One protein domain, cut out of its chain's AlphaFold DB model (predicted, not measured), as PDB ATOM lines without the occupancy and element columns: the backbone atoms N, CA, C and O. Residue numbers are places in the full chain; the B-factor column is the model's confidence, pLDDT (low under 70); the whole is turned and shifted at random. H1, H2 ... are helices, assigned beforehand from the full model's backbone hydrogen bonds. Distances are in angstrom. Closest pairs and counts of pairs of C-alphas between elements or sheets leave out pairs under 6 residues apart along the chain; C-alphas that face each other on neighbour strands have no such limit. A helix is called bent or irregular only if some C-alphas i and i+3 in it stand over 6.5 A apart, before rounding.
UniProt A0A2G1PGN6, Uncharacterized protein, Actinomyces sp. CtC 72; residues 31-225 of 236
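This is residues 31 to 225 of the 236 residues of an uncharacterized protein of Actinomyces sp. CtC 72 (UniProt A0A2G1PGN6). Long helices H1 and H7 run side by side with H8 as an up-and-down bundle, each running against the one before it, and H10 runs beside H7. At one end of this bundle sits a smaller head of short helices, H2 to H5, and long loops; H6 crosses where the two meet, packing on both H2 and H7. The printed part has 195 residues with ten named helices, H1 to H10 in chain order, and no named strand: the class is all helix. It is compact, with a radius of gyration of the C-alphas of 18.3 A, yet elongated in outline, spanning 60 by 32 by 31 A.

H1, residues 31 to 57, begins at C-alpha 31 (-111.823, -48.145, -95.149) and is 38.8 A long. H2 is residues 66 to 76, H3 90 to 99, H4 102 to 107 and H5 126 to 129. H4 and H5 are irregular: C-alphas 103 and 106 are 8.5 A apart, and C-alphas 126 and 129 are 7.4 A apart. H6, residues 132 to 148, is 24.4 A long. H7, residues 153 to 178, begins at (-82.589, -74.070, -85.627) and is 37.2 A long. H8 is residues 183 to 194 and H9 197 to 204. H10, residues 212 to 225, is 20.1 A long and ends at C-alpha 225 (-92.137, -44.468, -110.983).

H7 is the hub, touching six helices. H1 touches it at a shallow tilt of 29 degrees, opposite ways; the closest C-alphas, of Gly 44 and Ala 166, are 4.4 A apart. H7 and H8 form a helical hairpin, with C-alphas 176 and 186 closest at 5.8 A. H10 touches residues 164 to 175 of H7, the same way at 24 degrees, a shallow tilt; C-alphas 168 and 214 are closest, at 4.5 A. H9 touches residues 158 to 165 of H7 at a steep tilt of 52 degrees, with C-alphas 162 and 203 closest at 4.3 A. H6 touches H2 with residues 135 to 139 alone, about perpendicular at 79 degrees; C-alphas 73 and 135 are closest, at 5.2 A. H2 and H3 form a helical hairpin, with C-alphas 71 and 92 closest at 5.6 A. H5 touches H2, and H4 touches no helix. Every O i to N i+4 pair is within hydrogen-bond range in H1, H2, H3, H6, H7, H9 and H10; in H8 it is 5 of 8, in H4 0 of 2, with 1 of 3 O i to N i+3 pairs, and H5 is too short for such a pair.

The C-alphas of Arg 31 and Ser 117, the two farthest apart, are 62.1 A apart. The printed part has no cut. The links H2 to H3 and H4 to H5 are long, and residues 86 to 87 pair antiparallel with 124 to 125. The mean pLDDT of the printed part is 94.1, and no printed residue is under 70.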
ATOM      1  N   ARG A  31    -111.192 -46.814 -95.040       70.88
ATOM      2  CA  ARG A  31    -111.823 -48.145 -95.149       70.88
ATOM      3  C   ARG A  31    -111.279 -48.954 -96.325       70.88
ATOM      4  O   ARG A  31    -111.017 -50.144 -96.176       70.88
ATOM      5  N   ARG A  32    -111.060 -48.311 -97.476       74.56
ATOM      6  CA  ARG A  32    -110.522 -48.963 -98.676       74.56
ATOM      7  C   ARG A  32    -109.099 -49.476 -98.444       74.56
ATOM      8  O   ARG A  32    -108.837 -50.630 -98.768       74.56
ATOM      9  N   ARG A  33    -108.234 -48.664 -97.825       80.06
ATOM     10  CA  ARG A  33    -106.869 -49.069 -97.449       80.06
ATOM     11  C   ARG A  33    -106.852 -50.171 -96.394       80.06
ATOM     12  O   ARG A  33    -106.093 -51.117 -96.544       80.06
ATOM     13  N   ARG A  34    -107.711 -50.096 -95.370       85.00
ATOM     14  CA  ARG A  34    -107.838 -51.160 -94.357       85.00
ATOM     15  C   ARG A  34    -108.234 -52.502 -94.969       85.00
ATOM     16  O   ARG A  34    -107.668 -53.519 -94.590       85.00
ATOM     17  N   ALA A  35    -109.155 -52.502 -95.933       89.19
ATOM     18  CA  ALA A  35    -109.536 -53.720 -96.643       89.19
ATOM     19  C   ALA A  35    -108.372 -54.301 -97.462       89.19
ATOM     20  O   ALA A  35    -108.148 -55.504 -97.421       89.19
ATOM     21  N   ASP A  36    -107.608 -53.460 -98.168       93.38
ATOM     22  CA  ASP A  36    -106.443 -53.922 -98.937       93.38
ATOM     23  C   ASP A  36    -105.337 -54.479 -98.009       93.38
ATOM     24  O   ASP A  36    -104.763 -55.523 -98.304       93.38
ATOM     25  N   ILE A  37    -105.094 -53.854 -96.849       94.25
ATOM     26  CA  ILE A  37    -104.164 -54.374 -95.827       94.25
ATOM     27  C   ILE A  37    -104.644 -55.727 -95.289       94.25
ATOM     28  O   ILE A  37    -103.851 -56.657 -95.189       94.25
ATOM     29  N   GLY A  38    -105.938 -55.853 -94.975       96.06
ATOM     30  CA  GLY A  38    -106.514 -57.104 -94.485       96.06
ATOM     31  C   GLY A  38    -106.361 -58.254 -95.482       96.06
ATOM     32  O   GLY A  38    -105.986 -59.352 -95.088       96.06
ATOM     33  N   VAL A  39    -106.581 -57.997 -96.776       96.38
ATOM     34  CA  VAL A  39    -106.384 -59.009 -97.829       96.38
ATOM     35  C   VAL A  39    -104.909 -59.377 -97.977       96.38
ATOM     36  O   VAL A  39    -104.597 -60.560 -98.056       96.38
ATOM     37  N   ALA A  40    -104.002 -58.396 -97.978       97.25
ATOM     38  CA  ALA A  40    -102.567 -58.670 -98.037       97.25
ATOM     39  C   ALA A  40    -102.129 -59.558 -96.862       97.25
ATOM     40  O   ALA A  40    -101.516 -60.600 -97.077       97.25
ATOM     41  N   LEU A  41    -102.511 -59.194 -95.634       97.62
ATOM     42  CA  LEU A  41    -102.217 -59.983 -94.437       97.62
ATOM     43  C   LEU A  41    -102.802 -61.395 -94.521       97.62
ATOM     44  O   LEU A  41    -102.110 -62.345 -94.180       97.62
ATOM     45  N   ALA A  42    -104.035 -61.551 -95.009       97.69
ATOM     46  CA  ALA A  42    -104.636 -62.870 -95.194       97.69
ATOM     47  C   ALA A  42    -103.835 -63.737 -96.182       97.69
ATOM     48  O   ALA A  42    -103.618 -64.912 -95.908       97.69
ATOM     49  N   ILE A  43    -103.347 -63.159 -97.287       97.81
ATOM     50  CA  ILE A  43    -102.476 -63.857 -98.249       97.81
ATOM     51  C   ILE A  43    -101.159 -64.267 -97.583       97.81
ATOM     52  O   ILE A  43    -100.760 -65.425 -97.689       97.81
ATOM     53  N   GLY A  44    -100.498 -63.341 -96.881       97.94
ATOM     54  CA  GLY A  44     -99.229 -63.614 -96.201       97.94
ATOM     55  C   GLY A  44     -99.364 -64.698 -95.128       97.94
ATOM     56  O   GLY A  44     -98.579 -65.639 -95.103       97.94
ATOM     57  N   LEU A  45    -100.400 -64.617 -94.289       98.19
ATOM     58  CA  LEU A  45    -100.685 -65.617 -93.257       98.19
ATOM     59  C   LEU A  45    -101.048 -66.978 -93.854       98.19
ATOM     60  O   LEU A  45    -100.615 -67.997 -93.330       98.19
ATOM     61  N   PHE A  46    -101.810 -67.009 -94.949       97.81
ATOM     62  CA  PHE A  46    -102.133 -68.251 -95.646       97.81
ATOM     63  C   PHE A  46    -100.878 -68.911 -96.233       97.81
ATOM     64  O   PHE A  46    -100.671 -70.107 -96.038       97.81
ATOM     65  N   ALA A  47    -100.012 -68.132 -96.887       97.50
ATOM     66  CA  ALA A  47     -98.739 -68.619 -97.415       97.50
ATOM     67  C   ALA A  47     -97.827 -69.153 -96.304       97.50
ATOM     68  O   ALA A  47     -97.292 -70.254 -96.424       97.50
ATOM     69  N   LEU A  48     -97.711 -68.411 -95.200       97.94
ATOM     70  CA  LEU A  48     -96.924 -68.824 -94.044       97.94
ATOM     71  C   LEU A  48     -97.482 -70.104 -93.410       97.94
ATOM     72  O   LEU A  48     -96.716 -71.011 -93.110       97.94
ATOM     73  N   ALA A  49     -98.802 -70.213 -93.240       97.75
ATOM     74  CA  ALA A  49     -99.431 -71.406 -92.679       97.75
ATOM     75  C   ALA A  49     -99.180 -72.647 -93.548       97.75
ATOM     76  O   ALA A  49     -98.823 -73.697 -93.020       97.75
ATOM     77  N   LEU A  50     -99.316 -72.525 -94.874       97.00
ATOM     78  CA  LEU A  50     -99.008 -73.619 -95.799       97.00
ATOM     79  C   LEU A  50     -97.531 -74.019 -95.743       97.00
ATOM     80  O   LEU A  50     -97.232 -75.209 -95.658       97.00
ATOM     81  N   ALA A  51     -96.621 -73.042 -95.739       97.00
ATOM     82  CA  ALA A  51     -95.191 -73.302 -95.631       97.00
ATOM     83  C   ALA A  51     -94.844 -73.997 -94.307       97.00
ATOM     84  O   ALA A  51     -94.154 -75.008 -94.320       97.00
ATOM     85  N   VAL A  52     -95.382 -73.530 -93.175       96.81
ATOM     86  CA  VAL A  52     -95.171 -74.153 -91.858       96.81
ATOM     87  C   VAL A  52     -95.690 -75.589 -91.834       96.81
ATOM     88  O   VAL A  52     -94.977 -76.478 -91.384       96.81
ATOM     89  N   VAL A  53     -96.893 -75.853 -92.356       96.94
ATOM     90  CA  VAL A  53     -97.421 -77.227 -92.443       96.94
ATOM     91  C   VAL A  53     -96.483 -78.126 -93.251       96.94
ATOM     92  O   VAL A  53     -96.243 -79.264 -92.849       96.94
ATOM     93  N   GLN A  54     -95.935 -77.622 -94.356       95.69
ATOM     94  CA  GLN A  54     -95.009 -78.380 -95.191       95.69
ATOM     95  C   GLN A  54     -93.658 -78.604 -94.499       95.69
ATOM     96  O   GLN A  54     -93.175 -79.732 -94.498       95.69
ATOM     97  N   ILE A  55     -93.090 -77.580 -93.853       96.25
ATOM     98  CA  ILE A  55     -91.837 -77.671 -93.084       96.25
ATOM     99  C   ILE A  55     -91.956 -78.724 -91.974       96.25
ATOM    100  O   ILE A  55     -91.043 -79.519 -91.780       96.25
ATOM    101  N   MET A  56     -93.095 -78.766 -91.278       94.62
ATOM    102  CA  MET A  56     -93.334 -79.732 -90.198       94.62
ATOM    103  C   MET A  56     -93.578 -81.161 -90.704       94.62
ATOM    104  O   MET A  56     -93.449 -82.107 -89.931       94.62
ATOM    105  N   ARG A  57     -93.974 -81.336 -91.972       94.50
ATOM    106  CA  ARG A  57     -94.205 -82.657 -92.580       94.50
ATOM    107  C   ARG A  57     -92.991 -83.214 -93.311       94.50
ATOM    108  O   ARG A  57     -92.840 -84.428 -93.347       94.50
ATOM    109  N   VAL A  58     -92.188 -82.345 -93.918       92.38
ATOM    110  CA  VAL A  58     -91.026 -82.705 -94.736       92.38
ATOM    111  C   VAL A  58     -89.784 -82.203 -94.022       92.38
ATOM    112  O   VAL A  58     -89.342 -81.064 -94.192       92.38
ATOM    113  N   THR A  59     -89.255 -83.058 -93.155       91.88
ATOM    114  CA  THR A  59     -88.093 -82.734 -92.329       91.88
ATOM    115  C   THR A  59     -86.776 -82.969 -93.052       91.88
ATOM    116  O   THR A  59     -85.765 -82.446 -92.588       91.88
ATOM    117  N   GLU A  60     -86.772 -83.711 -94.167       94.12
ATOM    118  CA  GLU A  60     -85.558 -83.989 -94.937       94.12
ATOM    119  C   GLU A  60     -84.942 -82.709 -95.499       94.12
ATOM    120  O   GLU A  60     -85.653 -81.768 -95.864       94.12
ATOM    121  N   ILE A  61     -83.611 -82.677 -95.600       93.00
ATOM    122  CA  ILE A  61     -82.893 -81.598 -96.278       93.00
ATOM    123  C   ILE A  61     -83.173 -81.683 -97.779       93.00
ATOM    124  O   ILE A  61     -83.128 -82.751 -98.397       93.00
ATOM    125  N   SER A  62     -83.491 -80.534 -98.363       92.56
ATOM    126  CA  SER A  62     -83.754 -80.356 -99.778       92.56
ATOM    127  C   SER A  62     -82.545 -80.783-100.601       92.56
ATOM    128  O   SER A  62     -81.409 -80.440-100.266       92.56
ATOM    129  N   PRO A  63     -82.775 -81.460-101.737       87.62
ATOM    130  CA  PRO A  63     -81.701 -81.864-102.628       87.62
ATOM    131  C   PRO A  63     -80.988 -80.687-103.303       87.62
ATOM    132  O   PRO A  63     -79.939 -80.886-103.909       87.62
ATOM    133  N   ILE A  64     -81.567 -79.485-103.236       87.38
ATOM    134  CA  ILE A  64     -81.053 -78.279-103.885       87.38
ATOM    135  C   ILE A  64     -80.388 -77.406-102.828       87.38
ATOM    136  O   ILE A  64     -81.068 -76.627-102.160       87.38
ATOM    137  N   ASP A  65     -79.072 -77.570-102.690       89.44
ATOM    138  CA  ASP A  65     -78.127 -76.695-101.980       89.44
ATOM    139  C   ASP A  65     -78.438 -76.349-100.507       89.44
ATOM    140  O   ASP A  65     -77.691 -75.599 -99.878       89.44
ATOM    141  N   GLU A  66     -79.491 -76.897 -99.903       95.19
ATOM    142  CA  GLU A  66     -79.970 -76.439 -98.596       95.19
ATOM    143  C   GLU A  66     -78.958 -76.697 -97.473       95.19
ATOM    144  O   GLU A  66     -78.797 -75.835 -96.612       95.19
ATOM    145  N   ALA A  67     -78.212 -77.809 -97.509       94.56
ATOM    146  CA  ALA A  67     -77.153 -78.080 -96.530       94.56
ATOM    147  C   ALA A  67     -76.086 -76.967 -96.506       94.56
ATOM    148  O   ALA A  67     -75.722 -76.482 -95.435       94.56
ATOM    149  N   THR A  68     -75.645 -76.488 -97.680       95.12
ATOM    150  CA  THR A  68     -74.684 -75.372 -97.768       95.12
ATOM    151  C   THR A  68     -75.248 -74.075 -97.192       95.12
ATOM    152  O   THR A  68     -74.529 -73.321 -96.534       95.12
ATOM    153  N   HIS A  69     -76.538 -73.809 -97.417       96.38
ATOM    154  CA  HIS A  69     -77.201 -72.608 -96.924       96.38
ATOM    155  C   HIS A  69     -77.417 -72.665 -95.407       96.38
ATOM    156  O   HIS A  69     -77.213 -71.653 -94.739       96.38
ATOM    157  N   ILE A  70     -77.773 -73.831 -94.856       96.94
ATOM    158  CA  ILE A  70     -77.857 -74.057 -93.405       96.94
ATOM    159  C   ILE A  70     -76.503 -73.764 -92.757       96.94
ATOM    160  O   ILE A  70     -76.445 -72.992 -91.799       96.94
ATOM    161  N   ASP A  71     -75.417 -74.299 -93.320       96.94
ATOM    162  CA  ASP A  71     -74.065 -74.059 -92.813       96.94
ATOM    163  C   ASP A  71     -73.683 -72.577 -92.845       96.94
ATOM    164  O   ASP A  71     -73.155 -72.041 -91.871       96.94
ATOM    165  N   TYR A  72     -74.009 -71.890 -93.942       96.62
ATOM    166  CA  TYR A  72     -73.756 -70.460 -94.088       96.62
ATOM    167  C   TYR A  72     -74.491 -69.666 -92.996       96.62
ATOM    168  O   TYR A  72     -73.874 -68.870 -92.278       96.62
ATOM    169  N   VAL A  73     -75.798 -69.897 -92.823       97.25
ATOM    170  CA  VAL A  73     -76.584 -69.221 -91.779       97.25
ATOM    171  C   VAL A  73     -76.011 -69.522 -90.397       97.25
ATOM    172  O   VAL A  73     -75.843 -68.597 -89.601       97.25
ATOM    173  N   TRP A  74     -75.681 -70.784 -90.114       97.06
ATOM    174  CA  TRP A  74     -75.134 -71.197 -88.825       97.06
ATOM    175  C   TRP A  74     -73.811 -70.497 -88.503       97.06
ATOM    176  O   TRP A  74     -73.645 -69.975 -87.400       97.06
ATOM    177  N   ARG A  75     -72.897 -70.400 -89.471       96.62
ATOM    178  CA  ARG A  75     -71.627 -69.674 -89.317       96.62
ATOM    179  C   ARG A  75     -71.847 -68.189 -89.048       96.62
ATOM    180  O   ARG A  75     -71.307 -67.668 -88.071       96.62
ATOM    181  N   ILE A  76     -72.726 -67.520 -89.803       96.25
ATOM    182  CA  ILE A  76     -73.046 -66.105 -89.537       96.25
ATOM    183  C   ILE A  76     -73.671 -65.934 -88.150       96.25
ATOM    184  O   ILE A  76     -73.343 -64.992 -87.424       96.25
ATOM    185  N   MET A  77     -74.529 -66.868 -87.735       95.38
ATOM    186  CA  MET A  77     -75.074 -66.911 -86.380       95.38
ATOM    187  C   MET A  77     -74.015 -67.112 -85.295       95.38
ATOM    188  O   MET A  77     -74.359 -66.961 -84.127       95.38
ATOM    189  N   HIS A  78     -72.765 -67.410 -85.624       95.38
ATOM    190  CA  HIS A  78     -71.649 -67.498 -84.682       95.38
ATOM    191  C   HIS A  78     -70.563 -66.445 -84.953       95.38
ATOM    192  O   HIS A  78     -69.538 -66.431 -84.282       95.38
ATOM    193  N   GLY A  79     -70.827 -65.489 -85.851       94.44
ATOM    194  CA  GLY A  79     -69.902 -64.401 -86.175       94.44
ATOM    195  C   GLY A  79     -68.832 -64.776 -87.201       94.44
ATOM    196  O   GLY A  79     -67.863 -64.036 -87.354       94.44
ATOM    197  N   GLU A  80     -69.014 -65.886 -87.913       94.56
ATOM    198  CA  GLU A  80     -68.090 -66.385 -88.927       94.56
ATOM    199  C   GLU A  80     -68.678 -66.231 -90.335       94.56
ATOM    200  O   GLU A  80     -69.880 -66.395 -90.553       94.56
ATOM    201  N   LEU A  81     -67.819 -65.933 -91.309       93.56
ATOM    202  CA  LEU A  81     -68.169 -65.970 -92.728       93.56
ATOM    203  C   LEU A  81     -67.547 -67.224 -93.354       93.56
ATOM    204  O   LEU A  81     -66.346 -67.434 -93.164       93.56
ATOM    205  N   PRO A  82     -68.320 -68.050 -94.082       91.75
ATOM    206  CA  PRO A  82     -67.762 -69.203 -94.774       91.75
ATOM    207  C   PRO A  82     -66.860 -68.763 -95.925       91.75
ATOM    208  O   PRO A  82     -67.153 -67.800 -96.638       91.75
ATOM    209  N   HIS A  83     -65.798 -69.524 -96.146       90.88
ATOM    210  CA  HIS A  83     -64.962 -69.458 -97.333       90.88
ATOM    211  C   HIS A  83     -65.246 -70.653 -98.239       90.88
ATOM    212  O   HIS A  83     -65.752 -71.698 -97.825       90.88
ATOM    213  N   ARG A  84     -64.937 -70.492 -99.526       88.62
ATOM    214  CA  ARG A  84     -65.124 -71.566-100.498       88.62
ATOM    215  C   ARG A  84     -64.194 -72.731-100.160       88.62
ATOM    216  O   ARG A  84     -62.985 -72.533-100.101       88.62
ATOM    217  N   GLY A  85     -64.767 -73.924-100.031       89.00
ATOM    218  CA  GLY A  85     -64.026 -75.133 -99.657       89.00
ATOM    219  C   GLY A  85     -63.981 -75.384 -98.150       89.00
ATOM    220  O   GLY A  85     -63.437 -76.399 -97.727       89.00
ATOM    221  N   ASP A  86     -64.569 -74.505 -97.329       93.06
ATOM    222  CA  ASP A  86     -64.715 -74.779 -95.902       93.06
ATOM    223  C   ASP A  86     -65.587 -76.016 -95.708       93.06
ATOM    224  O   ASP A  86     -66.696 -76.100 -96.234       93.06
ATOM    225  N   ILE A  87     -65.105 -76.968 -94.918       95.19
ATOM    226  CA  ILE A  87     -65.890 -78.142 -94.539       95.19
ATOM    227  C   ILE A  87     -67.103 -77.682 -93.723       95.19
ATOM    228  O   ILE A  87     -66.998 -76.755 -92.918       95.19
ATOM    229  N   TYR A  88     -68.253 -78.321 -93.911       95.69
ATOM    230  CA  TYR A  88     -69.437 -78.077 -93.095       95.69
ATOM    231  C   TYR A  88     -69.132 -78.179 -91.600       95.69
ATOM    232  O   TYR A  88     -68.346 -79.009 -91.142       95.69
ATOM    233  N   THR A  89     -69.772 -77.309 -90.828       95.88
ATOM    234  CA  THR A  89     -69.669 -77.329 -89.371       95.88
ATOM    235  C   THR A  89     -70.217 -78.643 -88.798       95.88
ATOM    236  O   THR A  89     -71.088 -79.265 -89.416       95.88
ATOM    237  N   PRO A  90     -69.776 -79.056 -87.592       95.75
ATOM    238  CA  PRO A  90     -70.304 -80.253 -86.935       95.75
ATOM    239  C   PRO A  90     -71.830 -80.232 -86.804       95.75
ATOM    240  O   PRO A  90     -72.466 -81.253 -87.023       95.75
ATOM    241  N   PHE A  91     -72.407 -79.051 -86.547       96.06
ATOM    242  CA  PHE A  91     -73.854 -78.837 -86.518       96.06
ATOM    243  C   PHE A  91     -74.519 -79.213 -87.847       96.06
ATOM    244  O   PHE A  91     -75.459 -80.000 -87.871       96.06
ATOM    245  N   THR A  92     -74.023 -78.685 -88.968       95.75
ATOM    246  CA  THR A  92     -74.594 -78.986 -90.287       95.75
ATOM    247  C   THR A  92     -74.466 -80.471 -90.623       95.75
ATOM    248  O   THR A  92     -75.408 -81.053 -91.155       95.75
ATOM    249  N   LEU A  93     -73.326 -81.097 -90.314       95.69
ATOM    250  CA  LEU A  93     -73.114 -82.529 -90.562       95.69
ATOM    251  C   LEU A  93     -74.040 -83.400 -89.702       95.69
ATOM    252  O   LEU A  93     -74.626 -84.359 -90.206       95.69
ATOM    253  N   GLU A  94     -74.243 -83.034 -88.436       96.12
ATOM    254  CA  GLU A  94     -75.206 -83.687 -87.547       96.12
ATOM    255  C   GLU A  94     -76.636 -83.571 -88.098       96.12
ATOM    256  O   GLU A  94     -77.309 -84.581 -88.307       96.12
ATOM    257  N   GLU A  95     -77.081 -82.360 -88.437       95.50
ATOM    258  CA  GLU A  95     -78.418 -82.139 -88.996       95.50
ATOM    259  C   GLU A  95     -78.604 -82.870 -90.333       95.50
ATOM    260  O   GLU A  95     -79.670 -83.433 -90.585       95.50
ATOM    261  N   TRP A  96     -77.577 -82.920 -91.186       94.75
ATOM    262  CA  TRP A  96     -77.652 -83.596 -92.482       94.75
ATOM    263  C   TRP A  96     -77.671 -85.121 -92.355       94.75
ATOM    264  O   TRP A  96     -78.451 -85.778 -93.050       94.75
ATOM    265  N   SER A  97     -76.883 -85.690 -91.437       94.75
ATOM    266  CA  SER A  97     -76.910 -87.130 -91.149       94.75
ATOM    267  C   SER A  97     -78.237 -87.570 -90.520       94.75
ATOM    268  O   SER A  97     -78.737 -88.650 -90.841       94.75
ATOM    269  N   CYS A  98     -78.852 -86.727 -89.681       94.81
ATOM    270  CA  CYS A  98     -80.106 -87.045 -88.997       94.81
ATOM    271  C   CYS A  98     -81.357 -86.799 -89.837       94.81
ATOM    272  O   CYS A  98     -82.232 -87.663 -89.901       94.81
ATOM    273  N   ARG A  99     -81.460 -85.647 -90.505       94.19
ATOM    274  CA  ARG A  99     -82.620 -85.331 -91.356       94.19
ATOM    275  C   ARG A  99     -82.592 -86.063 -92.681       94.19
ATOM    276  O   ARG A  99     -83.643 -86.226 -93.293       94.19
ATOM    277  N   LYS A 100     -81.405 -86.501 -93.108       93.12
ATOM    278  CA  LYS A 100     -81.148 -87.093 -94.419       93.12
ATOM    279  C   LYS A 100     -81.515 -86.143 -95.561       93.12
ATOM    280  O   LYS A 100     -82.020 -85.037 -95.377       93.12
ATOM    281  N   GLN A 101     -81.225 -86.589 -96.772       91.56
ATOM    282  CA  GLN A 101     -81.589 -85.913 -98.007       91.56
ATOM    283  C   GLN A 101     -82.056 -86.970 -98.998       91.56
ATOM    284  O   GLN A 101     -81.333 -87.929 -99.264       91.56
ATOM    285  N   ALA A 102     -83.250 -86.790 -99.563       87.06
ATOM    286  CA  ALA A 102     -83.893 -87.809-100.394       87.06
ATOM    287  C   ALA A 102     -83.035 -88.260-101.591       87.06
ATOM    288  O   ALA A 102     -83.049 -89.433-101.950       87.06
ATOM    289  N   SER A 103     -82.250 -87.357-102.195       86.31
ATOM    290  CA  SER A 103     -81.387 -87.691-103.339       86.31
ATOM    291  C   SER A 103     -80.083 -88.405-102.972       86.31
ATOM    292  O   SER A 103     -79.417 -88.923-103.865       86.31
ATOM    293  N   LEU A 104     -79.701 -88.422-101.692       88.81
ATOM    294  CA  LEU A 104     -78.419 -88.945-101.202       88.81
ATOM    295  C   LEU A 104     -78.606 -89.923-100.034       88.81
ATOM    296  O   LEU A 104     -77.661 -90.162 -99.290       88.81
ATOM    297  N   TYR A 105     -79.807 -90.481 -99.857       83.81
ATOM    298  CA  TYR A 105     -80.162 -91.266 -98.672       83.81
ATOM    299  C   TYR A 105     -79.160 -92.397 -98.385       83.81
ATOM    300  O   TYR A 105     -78.671 -92.507 -97.263       83.81
ATOM    301  N   ASP A 106     -78.779 -93.153 -99.419       85.62
ATOM    302  CA  ASP A 106     -77.848 -94.289 -99.319       85.62
ATOM    303  C   ASP A 106     -76.379 -93.879 -99.113       85.62
ATOM    304  O   ASP A 106     -75.543 -94.715 -98.781       85.62
ATOM    305  N   LYS A 107     -76.053 -92.600 -99.324       87.69
ATOM    306  CA  LYS A 107     -74.689 -92.053 -99.217       87.69
ATOM    307  C   LYS A 107     -74.432 -91.315 -97.906       87.69
ATOM    308  O   LYS A 107     -73.302 -90.912 -97.640       87.69
ATOM    309  N   LEU A 108     -75.483 -91.083 -97.119       90.25
ATOM    310  CA  LEU A 108     -75.399 -90.347 -95.865       90.25
ATOM    311  C   LEU A 108     -75.231 -91.315 -94.687       90.25
ATOM    312  O   LEU A 108     -76.042 -92.240 -94.552       90.25
ATOM    313  N   PRO A 109     -74.256 -91.074 -93.792       93.12
ATOM    314  CA  PRO A 109     -73.988 -91.931 -92.639       93.12
ATOM    315  C   PRO A 109     -75.134 -91.892 -91.623       93.12
ATOM    316  O   PRO A 109     -76.054 -91.081 -91.739       93.12
ATOM    317  N   GLU A 110     -75.107 -92.779 -90.628       92.94
ATOM    318  CA  GLU A 110     -76.108 -92.821 -89.553       92.94
ATOM    319  C   GLU A 110     -76.264 -91.466 -88.834       92.94
ATOM    320  O   GLU A 110     -75.346 -90.647 -88.797       92.94
ATOM    321  N   CYS A 111     -77.454 -91.216 -88.280       93.94
ATOM    322  CA  CYS A 111     -77.750 -89.974 -87.562       93.94
ATOM    323  C   CYS A 111     -76.766 -89.757 -86.404       93.94
ATOM    324  O   CYS A 111     -76.528 -90.668 -85.611       93.94
ATOM    325  N   GLY A 112     -76.221 -88.541 -86.304       92.00
ATOM    326  CA  GLY A 112     -75.270 -88.138 -85.265       92.00
ATOM    327  C   GLY A 112     -73.807 -88.218 -85.705       92.00
ATOM    328  O   GLY A 112     -72.921 -87.798 -84.963       92.00
ATOM    329  N   VAL A 113     -73.529 -88.726 -86.910       93.88
ATOM    330  CA  VAL A 113     -72.177 -88.721 -87.470       93.88
ATOM    331  C   VAL A 113     -71.819 -87.317 -87.950       93.88
ATOM    332  O   VAL A 113     -72.463 -86.758 -88.834       93.88
ATOM    333  N   THR A 114     -70.742 -86.767 -87.390       94.50
ATOM    334  CA  THR A 114     -70.199 -85.448 -87.754       94.50
ATOM    335  C   THR A 114     -68.836 -85.524 -88.436       94.50
ATOM    336  O   THR A 114     -68.245 -84.490 -88.724       94.50
ATOM    337  N   ASP A 115     -68.291 -86.726 -88.632       92.62
ATOM    338  CA  ASP A 115     -67.007 -86.931 -89.300       92.62
ATOM    339  C   ASP A 115     -67.194 -86.810 -90.822       92.62
ATOM    340  O   ASP A 115     -67.840 -87.680 -91.410       92.62
ATOM    341  N   PRO A 116     -66.631 -85.774 -91.478       90.50
ATOM    342  CA  PRO A 116     -66.812 -85.550 -92.911       90.50
ATOM    343  C   PRO A 116     -66.338 -86.723 -93.774       90.50
ATOM    344  O   PRO A 116     -66.876 -86.938 -94.853       90.50
ATOM    345  N   SER A 117     -65.357 -87.506 -93.307       90.56
ATOM    346  CA  SER A 117     -64.808 -88.633 -94.072       90.56
ATOM    347  C   SER A 117     -65.797 -89.791 -94.261       90.56
ATOM    348  O   SER A 117     -65.600 -90.633 -95.135       90.56
ATOM    349  N   GLN A 118     -66.870 -89.822 -93.466       91.19
ATOM    350  CA  GLN A 118     -67.930 -90.831 -93.536       91.19
ATOM    351  C   GLN A 118     -69.076 -90.430 -94.472       91.19
ATOM    352  O   GLN A 118     -69.996 -91.217 -94.697       91.19
ATOM    353  N   PHE A 119     -69.037 -89.216 -95.020       90.81
ATOM    354  CA  PHE A 119     -69.992 -88.738 -96.010       90.81
ATOM    355  C   PHE A 119     -69.437 -89.024 -97.411       90.81
ATOM    356  O   PHE A 119     -68.444 -88.428 -97.821       90.81
ATOM    357  N   ASP A 120     -70.099 -89.887 -98.188       88.81
ATOM    358  CA  ASP A 120     -69.711 -90.187 -99.583       88.81
ATOM    359  C   ASP A 120     -70.219 -89.112-100.573       88.81
ATOM    360  O   ASP A 120     -70.785 -89.381-101.638       88.81
ATOM    361  N   VAL A 121     -70.124 -87.847-100.158       89.12
ATOM    362  CA  VAL A 121     -70.680 -86.668-100.831       89.12
ATOM    363  C   VAL A 121     -69.804 -85.447-100.548       89.12
ATOM    364  O   VAL A 121     -68.966 -85.456 -99.654       89.12
ATOM    365  N   ILE A 122     -70.001 -84.367-101.305       87.38
ATOM    366  CA  ILE A 122     -69.276 -83.114-101.072       87.38
ATOM    367  C   ILE A 122     -69.758 -82.499 -99.750       87.38
ATOM    368  O   ILE A 122     -70.902 -82.058 -99.645       87.38
ATOM    369  N   THR A 123     -68.870 -82.452 -98.756       90.88
ATOM    370  CA  THR A 123     -69.099 -81.846 -97.431       90.88
ATOM    371  C   THR A 123     -68.524 -80.436 -97.315       90.88
ATOM    372  O   THR A 123     -68.278 -79.952 -96.214       90.88
ATOM    373  N   GLU A 124     -68.232 -79.796 -98.441       91.81
ATOM    374  CA  GLU A 124     -67.645 -78.463 -98.492       91.81
ATOM    375  C   GLU A 124     -68.699 -77.418 -98.846       91.81
ATOM    376  O   GLU A 124     -69.553 -77.622 -99.712       91.81
ATOM    377  N   ASN A 125     -68.591 -76.247 -98.229       89.44
ATOM    378  CA  ASN A 125     -69.412 -75.101 -98.552       89.44
ATOM    379  C   ASN A 125     -68.934 -74.461 -99.863       89.44
ATOM    380  O   ASN A 125     -68.052 -73.597 -99.904       89.44
ATOM    381  N   TYR A 126     -69.534 -74.896-100.971       90.31
ATOM    382  CA  TYR A 126     -69.281 -74.323-102.293       90.31
ATOM    383  C   TYR A 126     -70.085 -73.046-102.565       90.31
ATOM    384  O   TYR A 126     -69.742 -72.324-103.501       90.31
ATOM    385  N   ASN A 127     -71.095 -72.725-101.748       90.25
ATOM    386  CA  ASN A 127     -71.962 -71.548-101.907       90.25
ATOM    387  C   ASN A 127     -71.492 -70.305-101.132       90.25
ATOM    388  O   ASN A 127     -72.161 -69.273-101.139       90.25
ATOM    389  N   ALA A 128     -70.281 -70.341-100.573       89.00
ATOM    390  CA  ALA A 128     -69.631 -69.198 -99.926       89.00
ATOM    391  C   ALA A 128     -69.484 -67.945-100.823       89.00
ATOM    392  O   ALA A 128     -69.291 -66.841-100.322       89.00
ATOM    393  N   TRP A 129     -69.586 -68.087-102.152       89.88
ATOM    394  CA  TRP A 129     -69.524 -66.962-103.098       89.88
ATOM    395  C   TRP A 129     -70.746 -66.033-103.034       89.88
ATOM    396  O   TRP A 129     -70.687 -64.906-103.532       89.88
ATOM    397  N   GLN A 130     -71.860 -66.493-102.461       90.81
ATOM    398  CA  GLN A 130     -73.083 -65.707-102.359       90.81
ATOM    399  C   GLN A 130     -72.924 -64.570-101.331       90.81
ATOM    400  O   GLN A 130     -72.301 -64.768-100.282       90.81
ATOM    401  N   PRO A 131     -73.496 -63.375-101.585       91.31
ATOM    402  CA  PRO A 131     -73.401 -62.255-100.654       91.31
ATOM    403  C   PRO A 131     -73.999 -62.584 -99.273       91.31
ATOM    404  O   PRO A 131     -75.125 -63.085 -99.198       91.31
ATOM    405  N   PRO A 132     -73.335 -62.208 -98.164       93.31
ATOM    406  CA  PRO A 132     -73.744 -62.622 -96.819       93.31
ATOM    407  C   PRO A 132     -75.021 -61.932 -96.318       93.31
ATOM    408  O   PRO A 132     -75.583 -62.333 -95.302       93.31
ATOM    409  N   GLY A 133     -75.495 -60.882 -97.000       94.12
ATOM    410  CA  GLY A 133     -76.603 -60.048 -96.526       94.12
ATOM    411  C   GLY A 133     -77.905 -60.820 -96.304       94.12
ATOM    412  O   GLY A 133     -78.554 -60.634 -95.279       94.12
ATOM    413  N   PHE A 134     -78.265 -61.720 -97.225       94.19
ATOM    414  CA  PHE A 134     -79.446 -62.576 -97.068       94.19
ATOM    415  C   PHE A 134     -79.311 -63.489 -95.843       94.19
ATOM    416  O   PHE A 134     -80.187 -63.517 -94.979       94.19
ATOM    417  N   PHE A 135     -78.180 -64.183 -95.735       96.12
ATOM    418  CA  PHE A 135     -77.921 -65.109 -94.642       96.12
ATOM    419  C   PHE A 135     -77.860 -64.411 -93.285       96.12
ATOM    420  O   PHE A 135     -78.319 -64.975 -92.301       96.12
ATOM    421  N   ALA A 136     -77.380 -63.167 -93.223       96.69
ATOM    422  CA  ALA A 136     -77.398 -62.362 -92.005       96.69
ATOM    423  C   ALA A 136     -78.822 -62.023 -91.542       96.69
ATOM    424  O   ALA A 136     -79.102 -62.056 -90.342       96.69
ATOM    425  N   VAL A 137     -79.739 -61.743 -92.476       97.31
ATOM    426  CA  VAL A 137     -81.161 -61.533 -92.155       97.31
ATOM    427  C   VAL A 137     -81.778 -62.817 -91.607       97.31
ATOM    428  O   VAL A 137     -82.406 -62.782 -90.549       97.31
ATOM    429  N   VAL A 138     -81.553 -63.955 -92.272       97.62
ATOM    430  CA  VAL A 138     -82.051 -65.260 -91.810       97.62
ATOM    431  C   VAL A 138     -81.451 -65.624 -90.449       97.62
ATOM    432  O   VAL A 138     -82.190 -65.972 -89.538       97.62
ATOM    433  N   ALA A 139     -80.143 -65.446 -90.260       97.25
ATOM    434  CA  ALA A 139     -79.443 -65.676 -88.997       97.25
ATOM    435  C   ALA A 139     -80.036 -64.861 -87.841       97.25
ATOM    436  O   ALA A 139     -80.239 -65.381 -86.741       97.25
ATOM    437  N   LEU A 140     -80.338 -63.580 -88.079       97.62
ATOM    438  CA  LEU A 140     -80.972 -62.717 -87.087       97.62
ATOM    439  C   LEU A 140     -82.379 -63.214 -86.732       97.62
ATOM    440  O   LEU A 140     -82.712 -63.308 -85.552       97.62
ATOM    441  N   MET A 141     -83.190 -63.551 -87.736       97.56
ATOM    442  CA  MET A 141     -84.544 -64.067 -87.528       97.56
ATOM    443  C   MET A 141     -84.535 -65.406 -86.781       97.56
ATOM    444  O   MET A 141     -85.293 -65.568 -85.825       97.56
ATOM    445  N   THR A 142     -83.625 -66.317 -87.133       97.50
ATOM    446  CA  THR A 142     -83.427 -67.591 -86.434       97.50
ATOM    447  C   THR A 142     -82.995 -67.373 -84.988       97.50
ATOM    448  O   THR A 142     -83.592 -67.959 -84.091       97.50
ATOM    449  N   ARG A 143     -82.030 -66.480 -84.718       96.50
ATOM    450  CA  ARG A 143     -81.622 -66.127 -83.344       96.50
ATOM    451  C   ARG A 143     -82.788 -65.609 -82.506       96.50
ATOM    452  O   ARG A 143     -82.950 -66.045 -81.371       96.50
ATOM    453  N   ILE A 144     -83.618 -64.726 -83.060       96.94
ATOM    454  CA  ILE A 144     -84.831 -64.249 -82.379       96.94
ATOM    455  C   ILE A 144     -85.794 -65.421 -82.133       96.94
ATOM    456  O   ILE A 144     -86.319 -65.565 -81.030       96.94
ATOM    457  N   GLY A 145     -85.990 -66.287 -83.127       96.19
ATOM    458  CA  GLY A 145     -86.836 -67.473 -83.021       96.19
ATOM    459  C   GLY A 145     -86.400 -68.438 -81.918       96.19
ATOM    460  O   GLY A 145     -87.247 -68.903 -81.162       96.19
ATOM    461  N   MET A 146     -85.095 -68.673 -81.765       96.25
ATOM    462  CA  MET A 146     -84.542 -69.547 -80.721       96.25
ATOM    463  C   MET A 146     -84.735 -68.980 -79.308       96.25
ATOM    464  O   MET A 146     -84.794 -69.733 -78.344       96.25
ATOM    465  N   VAL A 147     -84.834 -67.654 -79.163       95.88
ATOM    466  CA  VAL A 147     -85.115 -67.014 -77.864       95.88
ATOM    467  C   VAL A 147     -86.597 -67.126 -77.496       95.88
ATOM    468  O   VAL A 147     -86.938 -67.218 -76.319       95.88
ATOM    469  N   VAL A 148     -87.488 -67.096 -78.490       95.75
ATOM    470  CA  VAL A 148     -88.946 -67.054 -78.278       95.75
ATOM    471  C   VAL A 148     -89.580 -68.449 -78.294       95.75
ATOM    472  O   VAL A 148     -90.662 -68.642 -77.740       95.75
ATOM    473  N   THR A 149     -88.936 -69.429 -78.928       95.38
ATOM    474  CA  THR A 149     -89.492 -70.767 -79.168       95.38
ATOM    475  C   THR A 149     -88.458 -71.857 -78.899       95.38
ATOM    476  O   THR A 149     -87.261 -71.616 -78.985       95.38
ATOM    477  N   SER A 150     -88.920 -73.077 -78.626       94.50
ATOM    478  CA  SER A 150     -88.075 -74.270 -78.475       94.50
ATOM    479  C   SER A 150     -87.941 -75.077 -79.775       94.50
ATOM    480  O   SER A 150     -87.753 -76.291 -79.726       94.50
ATOM    481  N   LEU A 151     -88.154 -74.436 -80.928       94.69
ATOM    482  CA  LEU A 151     -88.038 -75.091 -82.230       94.69
ATOM    483  C   LEU A 151     -86.568 -75.286 -82.595       94.69
ATOM    484  O   LEU A 151     -85.702 -74.517 -82.176       94.69
ATOM    485  N   ASP A 152     -86.299 -76.305 -83.405       94.50
ATOM    486  CA  ASP A 152     -84.953 -76.571 -83.885       94.50
ATOM    487  C   ASP A 152     -84.449 -75.446 -84.819       94.50
ATOM    488  O   ASP A 152     -85.248 -74.800 -85.516       94.50
ATOM    489  N   PRO A 153     -83.128 -75.189 -84.863       96.00
ATOM    490  CA  PRO A 153     -82.589 -74.070 -85.627       96.00
ATOM    491  C   PRO A 153     -82.887 -74.158 -87.126       96.00
ATOM    492  O   PRO A 153     -83.200 -73.137 -87.734       96.00
ATOM    493  N   VAL A 154     -82.843 -75.353 -87.726       97.00
ATOM    494  CA  VAL A 154     -83.104 -75.552 -89.164       97.00
ATOM    495  C   VAL A 154     -84.554 -75.203 -89.514       97.00
ATOM    496  O   VAL A 154     -84.805 -74.459 -90.464       97.00
ATOM    497  N   THR A 155     -85.522 -75.651 -88.715       97.12
ATOM    498  CA  THR A 155     -86.935 -75.272 -88.842       97.12
ATOM    499  C   THR A 155     -87.104 -73.761 -88.726       97.12
ATOM    500  O   THR A 155     -87.820 -73.163 -89.528       97.12
ATOM    501  N   LEU A 156     -86.409 -73.105 -87.794       97.50
ATOM    502  CA  LEU A 156     -86.442 -71.646 -87.667       97.50
ATOM    503  C   LEU A 156     -85.813 -70.921 -88.870       97.50
ATOM    504  O   LEU A 156     -86.333 -69.884 -89.291       97.50
ATOM    505  N   MET A 157     -84.750 -71.464 -89.472       98.06
ATOM    506  CA  MET A 157     -84.187 -70.944 -90.728       98.06
ATOM    507  C   MET A 157     -85.203 -71.049 -91.873       98.06
ATOM    508  O   MET A 157     -85.442 -70.068 -92.578       98.06
ATOM    509  N   ARG A 158     -85.876 -72.198 -92.015       97.94
ATOM    510  CA  ARG A 158     -86.936 -72.403 -93.019       97.94
ATOM    511  C   ARG A 158     -88.133 -71.478 -92.793       97.94
ATOM    512  O   ARG A 158     -88.608 -70.855 -93.738       97.94
ATOM    513  N   ILE A 159     -88.586 -71.315 -91.547       98.00
ATOM    514  CA  ILE A 159     -89.650 -70.359 -91.190       98.00
ATOM    515  C   ILE A 159     -89.232 -68.930 -91.551       98.00
ATOM    516  O   ILE A 159     -90.053 -68.151 -92.033       98.00
ATOM    517  N   SER A 160     -87.960 -68.577 -91.369       97.94
ATOM    518  CA  SER A 160     -87.453 -67.256 -91.746       97.94
ATOM    519  C   SER A 160     -87.549 -67.023 -93.259       97.94
ATOM    520  O   SER A 160     -88.047 -65.977 -93.681       97.94
ATOM    521  N   CYS A 161     -87.190 -68.015 -94.083       97.44
ATOM    522  CA  CYS A 161     -87.433 -67.980 -95.530       97.44
ATOM    523  C   CYS A 161     -88.930 -67.875 -95.864       97.44
ATOM    524  O   CYS A 161     -89.322 -67.041 -96.683       97.44
ATOM    525  N   ALA A 162     -89.782 -68.653 -95.188       97.88
ATOM    526  CA  ALA A 162     -91.234 -68.617 -95.366       97.88
ATOM    527  C   ALA A 162     -91.818 -67.220 -95.096       97.88
ATOM    528  O   ALA A 162     -92.676 -66.742 -95.841       97.88
ATOM    529  N   VAL A 163     -91.327 -66.536 -94.057       98.19
ATOM    530  CA  VAL A 163     -91.716 -65.158 -93.728       98.19
ATOM    531  C   VAL A 163     -91.306 -64.193 -94.842       98.19
ATOM    532  O   VAL A 163     -92.121 -63.355 -95.234       98.19
ATOM    533  N   LEU A 164     -90.097 -64.313 -95.400       98.06
ATOM    534  CA  LEU A 164     -89.658 -63.473 -96.523       98.06
ATOM    535  C   LEU A 164     -90.538 -63.675 -97.765       98.06
ATOM    536  O   LEU A 164     -90.962 -62.692 -98.378       98.06
ATOM    537  N   VAL A 165     -90.887 -64.921 -98.096       97.81
ATOM    538  CA  VAL A 165     -91.802 -65.216 -99.211       97.81
ATOM    539  C   VAL A 165     -93.208 -64.670 -98.935       97.81
ATOM    540  O   VAL A 165     -93.807 -64.048 -99.815       97.81
ATOM    541  N   ALA A 166     -93.728 -64.826 -97.713       98.19
ATOM    542  CA  ALA A 166     -95.029 -64.287 -97.314       98.19
ATOM    543  C   ALA A 166     -95.078 -62.753 -97.439       98.19
ATOM    544  O   ALA A 166     -96.032 -62.208 -98.002       98.19
ATOM    545  N   VAL A 167     -94.028 -62.055 -96.990       98.25
ATOM    546  CA  VAL A 167     -93.870 -60.603 -97.177       98.25
ATOM    547  C   VAL A 167     -93.801 -60.252 -98.664       98.25
ATOM    548  O   VAL A 167     -94.475 -59.322 -99.109       98.25
ATOM    549  N   GLY A 168     -93.060 -61.024 -99.459       97.94
ATOM    550  CA  GLY A 168     -93.008 -60.879-100.912       97.94
ATOM    551  C   GLY A 168     -94.387 -60.962-101.573       97.94
ATOM    552  O   GLY A 168     -94.747 -60.089-102.360       97.94
ATOM    553  N   LEU A 169     -95.213 -61.945-101.204       98.06
ATOM    554  CA  LEU A 169     -96.584 -62.084-101.714       98.06
ATOM    555  C   LEU A 169     -97.486 -60.917-101.289       98.06
ATOM    556  O   LEU A 169     -98.256 -60.400-102.103       98.06
ATOM    557  N   MET A 170     -97.362 -60.444-100.044       98.19
ATOM    558  CA  MET A 170     -98.054 -59.233 -99.585       98.19
ATOM    559  C   MET A 170     -97.677 -58.015-100.441       98.19
ATOM    560  O   MET A 170     -98.547 -57.223-100.817       98.19
ATOM    561  N   MET A 171     -96.392 -57.879-100.777       97.94
ATOM    562  CA  MET A 171     -95.876 -56.813-101.636       97.94
ATOM    563  C   MET A 171     -96.371 -56.943-103.080       97.94
ATOM    564  O   MET A 171     -96.743 -55.931-103.674       97.94
ATOM    565  N   VAL A 172     -96.455 -58.157-103.632       97.81
ATOM    566  CA  VAL A 172     -97.028 -58.396-104.969       97.81
ATOM    567  C   VAL A 172     -98.489 -57.957-105.018       97.81
ATOM    568  O   VAL A 172     -98.881 -57.217-105.925       97.81
ATOM    569  N   TYR A 173     -99.289 -58.339-104.019       97.62
ATOM    570  CA  TYR A 173    -100.670 -57.874-103.932       97.62
ATOM    571  C   TYR A 173    -100.724 -56.342-103.877       97.62
ATOM    572  O   TYR A 173    -101.454 -55.714-104.647       97.62
ATOM    573  N   ALA A 174     -99.913 -55.717-103.018       95.69
ATOM    574  CA  ALA A 174     -99.852 -54.262-102.900       95.69
ATOM    575  C   ALA A 174     -99.457 -53.574-104.222       95.69
ATOM    576  O   ALA A 174    -100.058 -52.557-104.577       95.69
ATOM    577  N   LEU A 175     -98.519 -54.148-104.982       95.50
ATOM    578  CA  LEU A 175     -98.112 -53.682-106.310       95.50
ATOM    579  C   LEU A 175     -99.278 -53.732-107.307       95.50
ATOM    580  O   LEU A 175     -99.573 -52.731-107.959       95.50
ATOM    581  N   MET A 176    -100.020 -54.840-107.366       95.19
ATOM    582  CA  MET A 176    -101.217 -54.937-108.214       95.19
ATOM    583  C   MET A 176    -102.277 -53.901-107.824       95.19
ATOM    584  O   MET A 176    -102.939 -53.310-108.683       95.19
ATOM    585  N   ARG A 177    -102.433 -53.638-106.520       93.75
ATOM    586  CA  ARG A 177    -103.342 -52.593-106.036       93.75
ATOM    587  C   ARG A 177    -102.852 -51.189-106.391       93.75
ATOM    588  O   ARG A 177    -103.694 -50.339-106.680       93.75
ATOM    589  N   MET A 178    -101.538 -50.959-106.431       90.00
ATOM    590  CA  MET A 178    -100.934 -49.713-106.916       90.00
ATOM    591  C   MET A 178    -101.206 -49.498-108.410       90.00
ATOM    592  O   MET A 178    -101.548 -48.387-108.809       90.00
ATOM    593  N   TRP A 179    -101.182 -50.560-109.216       91.50
ATOM    594  CA  TRP A 179    -101.602 -50.540-110.624       91.50
ATOM    595  C   TRP A 179    -103.128 -50.527-110.825       91.50
ATOM    596  O   TRP A 179    -103.620 -50.678-111.937       91.50
ATOM    597  N   SER A 180    -103.901 -50.297-109.760       91.44
ATOM    598  CA  SER A 180    -105.361 -50.159-109.787       91.44
ATOM    599  C   SER A 180    -106.155 -51.416-110.190       91.44
ATOM    600  O   SER A 180    -107.362 -51.307-110.407       91.44
ATOM    601  N   LEU A 181    -105.562 -52.619-110.177       93.31
ATOM    602  CA  LEU A 181    -106.275 -53.874-110.484       93.31
ATOM    603  C   LEU A 181    -107.342 -54.200-109.428       93.31
ATOM    604  O   LEU A 181    -107.016 -54.207-108.242       93.31
ATOM    605  N   PRO A 182    -108.592 -54.542-109.785       93.31
ATOM    606  CA  PRO A 182    -109.632 -54.844-108.802       93.31
ATOM    607  C   PRO A 182    -109.245 -56.030-107.906       93.31
ATOM    608  O   PRO A 182    -108.562 -56.959-108.332       93.31
ATOM    609  N   ARG A 183    -109.719 -56.029-106.652       92.75
ATOM    610  CA  ARG A 183    -109.358 -57.049-105.643       92.75
ATOM    611  C   ARG A 183    -109.657 -58.475-106.091       92.75
ATOM    612  O   ARG A 183    -108.862 -59.364-105.811       92.75
ATOM    613  N   GLY A 184    -110.775 -58.652-106.797       93.81
ATOM    614  CA  GLY A 184    -111.201 -59.943-107.334       93.81
ATOM    615  C   GLY A 184    -110.246 -60.524-108.378       93.81
ATOM    616  O   GLY A 184    -110.291 -61.718-108.609       93.81
ATOM    617  N   LEU A 185    -109.363 -59.709-108.964       95.19
ATOM    618  CA  LEU A 185    -108.289 -60.177-109.843       95.19
ATOM    619  C   LEU A 185    -106.943 -60.206-109.113       95.19
ATOM    620  O   LEU A 185    -106.213 -61.185-109.209       95.19
ATOM    621  N   ALA A 186    -106.628 -59.169-108.332       95.81
ATOM    622  CA  ALA A 186    -105.329 -59.056-107.672       95.81
ATOM    623  C   ALA A 186    -105.057 -60.189-106.665       95.81
ATOM    624  O   ALA A 186    -103.953 -60.730-106.632       95.81
ATOM    625  N   ALA A 187    -106.047 -60.567-105.844       95.62
ATOM    626  CA  ALA A 187    -105.836 -61.599-104.826       95.62
ATOM    627  C   ALA A 187    -105.644 -62.999-105.443       95.62
ATOM    628  O   ALA A 187    -104.636 -63.628-105.124       95.62
ATOM    629  N   PRO A 188    -106.506 -63.474-106.372       96.06
ATOM    630  CA  PRO A 188    -106.296 -64.774-107.010       96.06
ATOM    631  C   PRO A 188    -104.995 -64.853-107.808       96.06
ATOM    632  O   PRO A 188    -104.293 -65.850-107.702       96.06
ATOM    633  N   VAL A 189    -104.622 -63.802-108.549       95.62
ATOM    634  CA  VAL A 189    -103.356 -63.795-109.307       95.62
ATOM    635  C   VAL A 189    -102.148 -63.862-108.371       95.62
ATOM    636  O   VAL A 189    -101.193 -64.578-108.656       95.62
ATOM    637  N   THR A 190    -102.198 -63.183-107.223       96.44
ATOM    638  CA  THR A 190    -101.137 -63.302-106.210       96.44
ATOM    639  C   THR A 190    -101.071 -64.723-105.641       96.44
ATOM    640  O   THR A 190     -99.986 -65.276-105.503       96.44
ATOM    641  N   LEU A 191    -102.215 -65.351-105.353       95.56
ATOM    642  CA  LEU A 191    -102.265 -66.730-104.852       95.56
ATOM    643  C   LEU A 191    -101.818 -67.766-105.895       95.56
ATOM    644  O   LEU A 191    -101.239 -68.782-105.522       95.56
ATOM    645  N   LEU A 192    -102.007 -67.505-107.192       95.56
ATOM    646  CA  LEU A 192    -101.463 -68.356-108.257       95.56
ATOM    647  C   LEU A 192     -99.931 -68.419-108.223       95.56
ATOM    648  O   LEU A 192     -99.368 -69.458-108.558       95.56
ATOM    649  N   LEU A 193     -99.246 -67.364-107.766       94.88
ATOM    650  CA  LEU A 193     -97.792 -67.418-107.575       94.88
ATOM    651  C   LEU A 193     -97.391 -68.394-106.471       94.88
ATOM    652  O   LEU A 193     -96.346 -69.024-106.590       94.88
ATOM    653  N   LEU A 194     -98.205 -68.541-105.423       93.06
ATOM    654  CA  LEU A 194     -97.969 -69.531-104.371       93.06
ATOM    655  C   LEU A 194     -98.221 -70.962-104.868       93.06
ATOM    656  O   LEU A 194     -97.554 -71.887-104.419       93.06
ATOM    657  N   ALA A 195     -99.146 -71.142-105.816       93.00
ATOM    658  CA  ALA A 195     -99.406 -72.438-106.446       93.00
ATOM    659  C   ALA A 195     -98.261 -72.912-107.364       93.00
ATOM    660  O   ALA A 195     -98.231 -74.080-107.749       93.00
ATOM    661  N   ASN A 196     -97.314 -72.033-107.713       94.50
ATOM    662  CA  ASN A 196     -96.099 -72.429-108.416       94.50
ATOM    663  C   ASN A 196     -95.221 -73.287-107.481       94.50
ATOM    664  O   ASN A 196     -94.812 -72.789-106.425       94.50
ATOM    665  N   PRO A 197     -94.868 -74.533-107.863       92.06
ATOM    666  CA  PRO A 197     -94.041 -75.409-107.033       92.06
ATOM    667  C   PRO A 197     -92.693 -74.784-106.661       92.06
ATOM    668  O   PRO A 197     -92.200 -75.031-105.566       92.06
ATOM    669  N   PHE A 198     -92.127 -73.927-107.518       92.56
ATOM    670  CA  PHE A 198     -90.889 -73.214-107.210       92.56
ATOM    671  C   PHE A 198     -91.048 -72.266-106.013       92.56
ATOM    672  O   PHE A 198     -90.246 -72.303-105.085       92.56
ATOM    673  N   THR A 199     -92.113 -71.456-105.989       94.50
ATOM    674  CA  THR A 199     -92.382 -70.530-104.876       94.50
ATOM    675  C   THR A 199     -92.584 -71.290-103.571       94.50
ATOM    676  O   THR A 199     -92.080 -70.868-102.532       94.50
ATOM    677  N   LEU A 200     -93.307 -72.414-103.622       93.00
ATOM    678  CA  LEU A 200     -93.544 -73.236-102.440       93.00
ATOM    679  C   LEU A 200     -92.252 -73.889-101.941       93.00
ATOM    680  O   LEU A 200     -91.979 -73.837-100.747       93.00
ATOM    681  N   MET A 201     -91.432 -74.434-102.843       93.12
ATOM    682  CA  MET A 201     -90.128 -75.004-102.507       93.12
ATOM    683  C   MET A 201     -89.266 -73.978-101.768       93.12
ATOM    684  O   MET A 201     -88.867 -74.225-100.634       93.12
ATOM    685  N   VAL A 202     -89.080 -72.793-102.353       94.62
ATOM    686  CA  VAL A 202     -88.277 -71.705-101.775       94.62
ATOM    687  C   VAL A 202     -88.864 -71.174-100.453       94.62
ATOM    688  O   VAL A 202     -88.124 -70.703 -99.594       94.62
ATOM    689  N   ALA A 203     -90.181 -71.271-100.245       95.38
ATOM    690  CA  ALA A 203     -90.817 -70.920 -98.973       95.38
ATOM    691  C   ALA A 203     -90.589 -71.959 -97.864       95.38
ATOM    692  O   ALA A 203     -90.804 -71.651 -96.696       95.38
ATOM    693  N   THR A 204     -90.210 -73.188 -98.215       95.88
ATOM    694  CA  THR A 204     -90.118 -74.321 -97.276       95.88
ATOM    695  C   THR A 204     -88.692 -74.780 -97.004       95.88
ATOM    696  O   THR A 204     -88.482 -75.587 -96.104       95.88
ATOM    697  N   THR A 205     -87.715 -74.248 -97.739       96.12
ATOM    698  CA  THR A 205     -86.298 -74.602 -97.625       96.12
ATOM    699  C   THR A 205     -85.448 -73.377 -97.297       96.12
ATOM    700  O   THR A 205     -85.859 -72.227 -97.491       96.12
ATOM    701  N   VAL A 206     -84.235 -73.595 -96.791       96.38
ATOM    702  CA  VAL A 206     -83.243 -72.521 -96.662       96.38
ATOM    703  C   VAL A 206     -82.638 -72.250 -98.041       96.38
ATOM    704  O   VAL A 206     -81.787 -72.997 -98.521       96.38
ATOM    705  N   SER A 207     -83.111 -71.191 -98.704       94.44
ATOM    706  CA  SER A 207     -82.674 -70.810-100.049       94.44
ATOM    707  C   SER A 207     -82.468 -69.305-100.172       94.44
ATOM    708  O   SER A 207     -83.320 -68.518 -99.754       94.44
ATOM    709  N   THR A 208     -81.375 -68.911-100.829       94.38
ATOM    710  CA  THR A 208     -81.094 -67.519-101.214       94.38
ATOM    711  C   THR A 208     -82.125 -66.910-102.143       94.38
ATOM    712  O   THR A 208     -82.152 -65.690-102.299       94.38
ATOM    713  N   ASP A 209     -82.984 -67.734-102.739       94.19
ATOM    714  CA  ASP A 209     -84.051 -67.269-103.607       94.19
ATOM    715  C   ASP A 209     -85.237 -66.721-102.811       94.19
ATOM    716  O   ASP A 209     -86.035 -65.991-103.379       94.19
ATOM    717  N   ALA A 210     -85.364 -66.967-101.499       95.25
ATOM    718  CA  ALA A 210     -86.511 -66.518-100.694       95.25
ATOM    719  C   ALA A 210     -86.933 -65.037-100.868       95.25
ATOM    720  O   ALA A 210     -88.136 -64.769-100.969       95.25
ATOM    721  N   PRO A 211     -86.020 -64.049-100.969       96.00
ATOM    722  CA  PRO A 211     -86.396 -62.655-101.183       96.00
ATOM    723  C   PRO A 211     -86.730 -62.296-102.649       96.00
ATOM    724  O   PRO A 211     -86.948 -61.114-102.930       96.00
ATOM    725  N   PHE A 212     -86.803 -63.248-103.594       95.31
ATOM    726  CA  PHE A 212     -86.992 -62.954-105.027       95.31
ATOM    727  C   PHE A 212     -88.230 -62.090-105.313       95.31
ATOM    728  O   PHE A 212     -88.163 -61.144-106.098       95.31
ATOM    729  N   LEU A 213     -89.355 -62.361-104.636       96.75
ATOM    730  CA  LEU A 213     -90.589 -61.584-104.790       96.75
ATOM    731  C   LEU A 213     -90.430 -60.151-104.280       96.75
ATOM    732  O   LEU A 213     -90.944 -59.220-104.897       96.75
ATOM    733  N   ILE A 214     -89.702 -59.964-103.178       97.38
ATOM    734  CA  ILE A 214     -89.437 -58.641-102.606       97.38
ATOM    735  C   ILE A 214     -88.642 -57.814-103.619       97.38
ATOM    736  O   ILE A 214     -89.078 -56.727-103.998       97.38
ATOM    737  N   PHE A 215     -87.520 -58.343-104.116       96.38
ATOM    738  CA  PHE A 215     -86.684 -57.635-105.087       96.38
ATOM    739  C   PHE A 215     -87.393 -57.414-106.429       96.38
ATOM    740  O   PHE A 215     -87.277 -56.331-107.007       96.38
ATOM    741  N   GLY A 216     -88.192 -58.380-106.888       96.50
ATOM    742  CA  GLY A 216     -89.022 -58.237-108.085       96.50
ATOM    743  C   GLY A 216     -90.036 -57.100-107.953       96.50
ATOM    744  O   GLY A 216     -90.145 -56.253-108.843       96.50
ATOM    745  N   VAL A 217     -90.728 -57.012-106.813       97.12
ATOM    746  CA  VAL A 217     -91.678 -55.922-106.546       97.12
ATOM    747  C   VAL A 217     -90.970 -54.576-106.424       97.12
ATOM    748  O   VAL A 217     -91.439 -53.600-107.008       97.12
ATOM    749  N   LEU A 218     -89.845 -54.496-105.710       96.69
ATOM    750  CA  LEU A 218     -89.078 -53.250-105.587       96.69
ATOM    751  C   LEU A 218     -88.626 -52.737-106.959       96.69
ATOM    752  O   LEU A 218     -88.820 -51.561-107.266       96.69
ATOM    753  N   SER A 219     -88.122 -53.629-107.811       95.88
ATOM    754  CA  SER A 219     -87.725 -53.309-109.187       95.88
ATOM    755  C   SER A 219     -88.911 -52.792-110.007       95.88
ATOM    756  O   SER A 219     -88.819 -51.755-110.665       95.88
ATOM    757  N   ALA A 220     -90.067 -53.455-109.908       95.00
ATOM    758  CA  ALA A 220     -91.288 -53.036-110.588       95.00
ATOM    759  C   ALA A 220     -91.810 -51.674-110.091       95.00
ATOM    760  O   ALA A 220     -92.319 -50.881-110.888       95.00
ATOM    761  N   ILE A 221     -91.670 -51.369-108.795       92.75
ATOM    762  CA  ILE A 221     -92.025 -50.060-108.227       92.75
ATOM    763  C   ILE A 221     -91.119 -48.969-108.797       92.75
ATOM    764  O   ILE A 221     -91.636 -47.931-109.213       92.75
ATOM    765  N   VAL A 222     -89.801 -49.188-108.829       93.31
ATOM    766  CA  VAL A 222     -88.842 -48.233-109.409       93.31
ATOM    767  C   VAL A 222     -89.203 -47.964-110.869       93.31
ATOM    768  O   VAL A 222     -89.470 -46.820-111.224       93.31
ATOM    769  N   LEU A 223     -89.363 -49.015-111.678       93.00
ATOM    770  CA  LEU A 223     -89.738 -48.882-113.088       93.00
ATOM    771  C   LEU A 223     -91.076 -48.148-113.276       93.00
ATOM    772  O   LEU A 223     -91.192 -47.265-114.123       93.00
ATOM    773  N   THR A 224     -92.086 -48.462-112.459       89.38
ATOM    774  CA  THR A 224     -93.392 -47.784-112.513       89.38
ATOM    775  C   THR A 224     -93.254 -46.282-112.245       89.38
ATOM    776  O   THR A 224     -93.960 -45.479-112.860       89.38
ATOM    777  N   ARG A 225     -92.366 -45.880-111.327       87.19
ATOM    778  CA  ARG A 225     -92.137 -44.468-110.983       87.19
ATOM    779  C   ARG A 225     -91.414 -43.713-112.092       87.19
ATOM    780  O   ARG A 225     -91.858 -42.607-112.411       87.19
TER     781      ARG A 225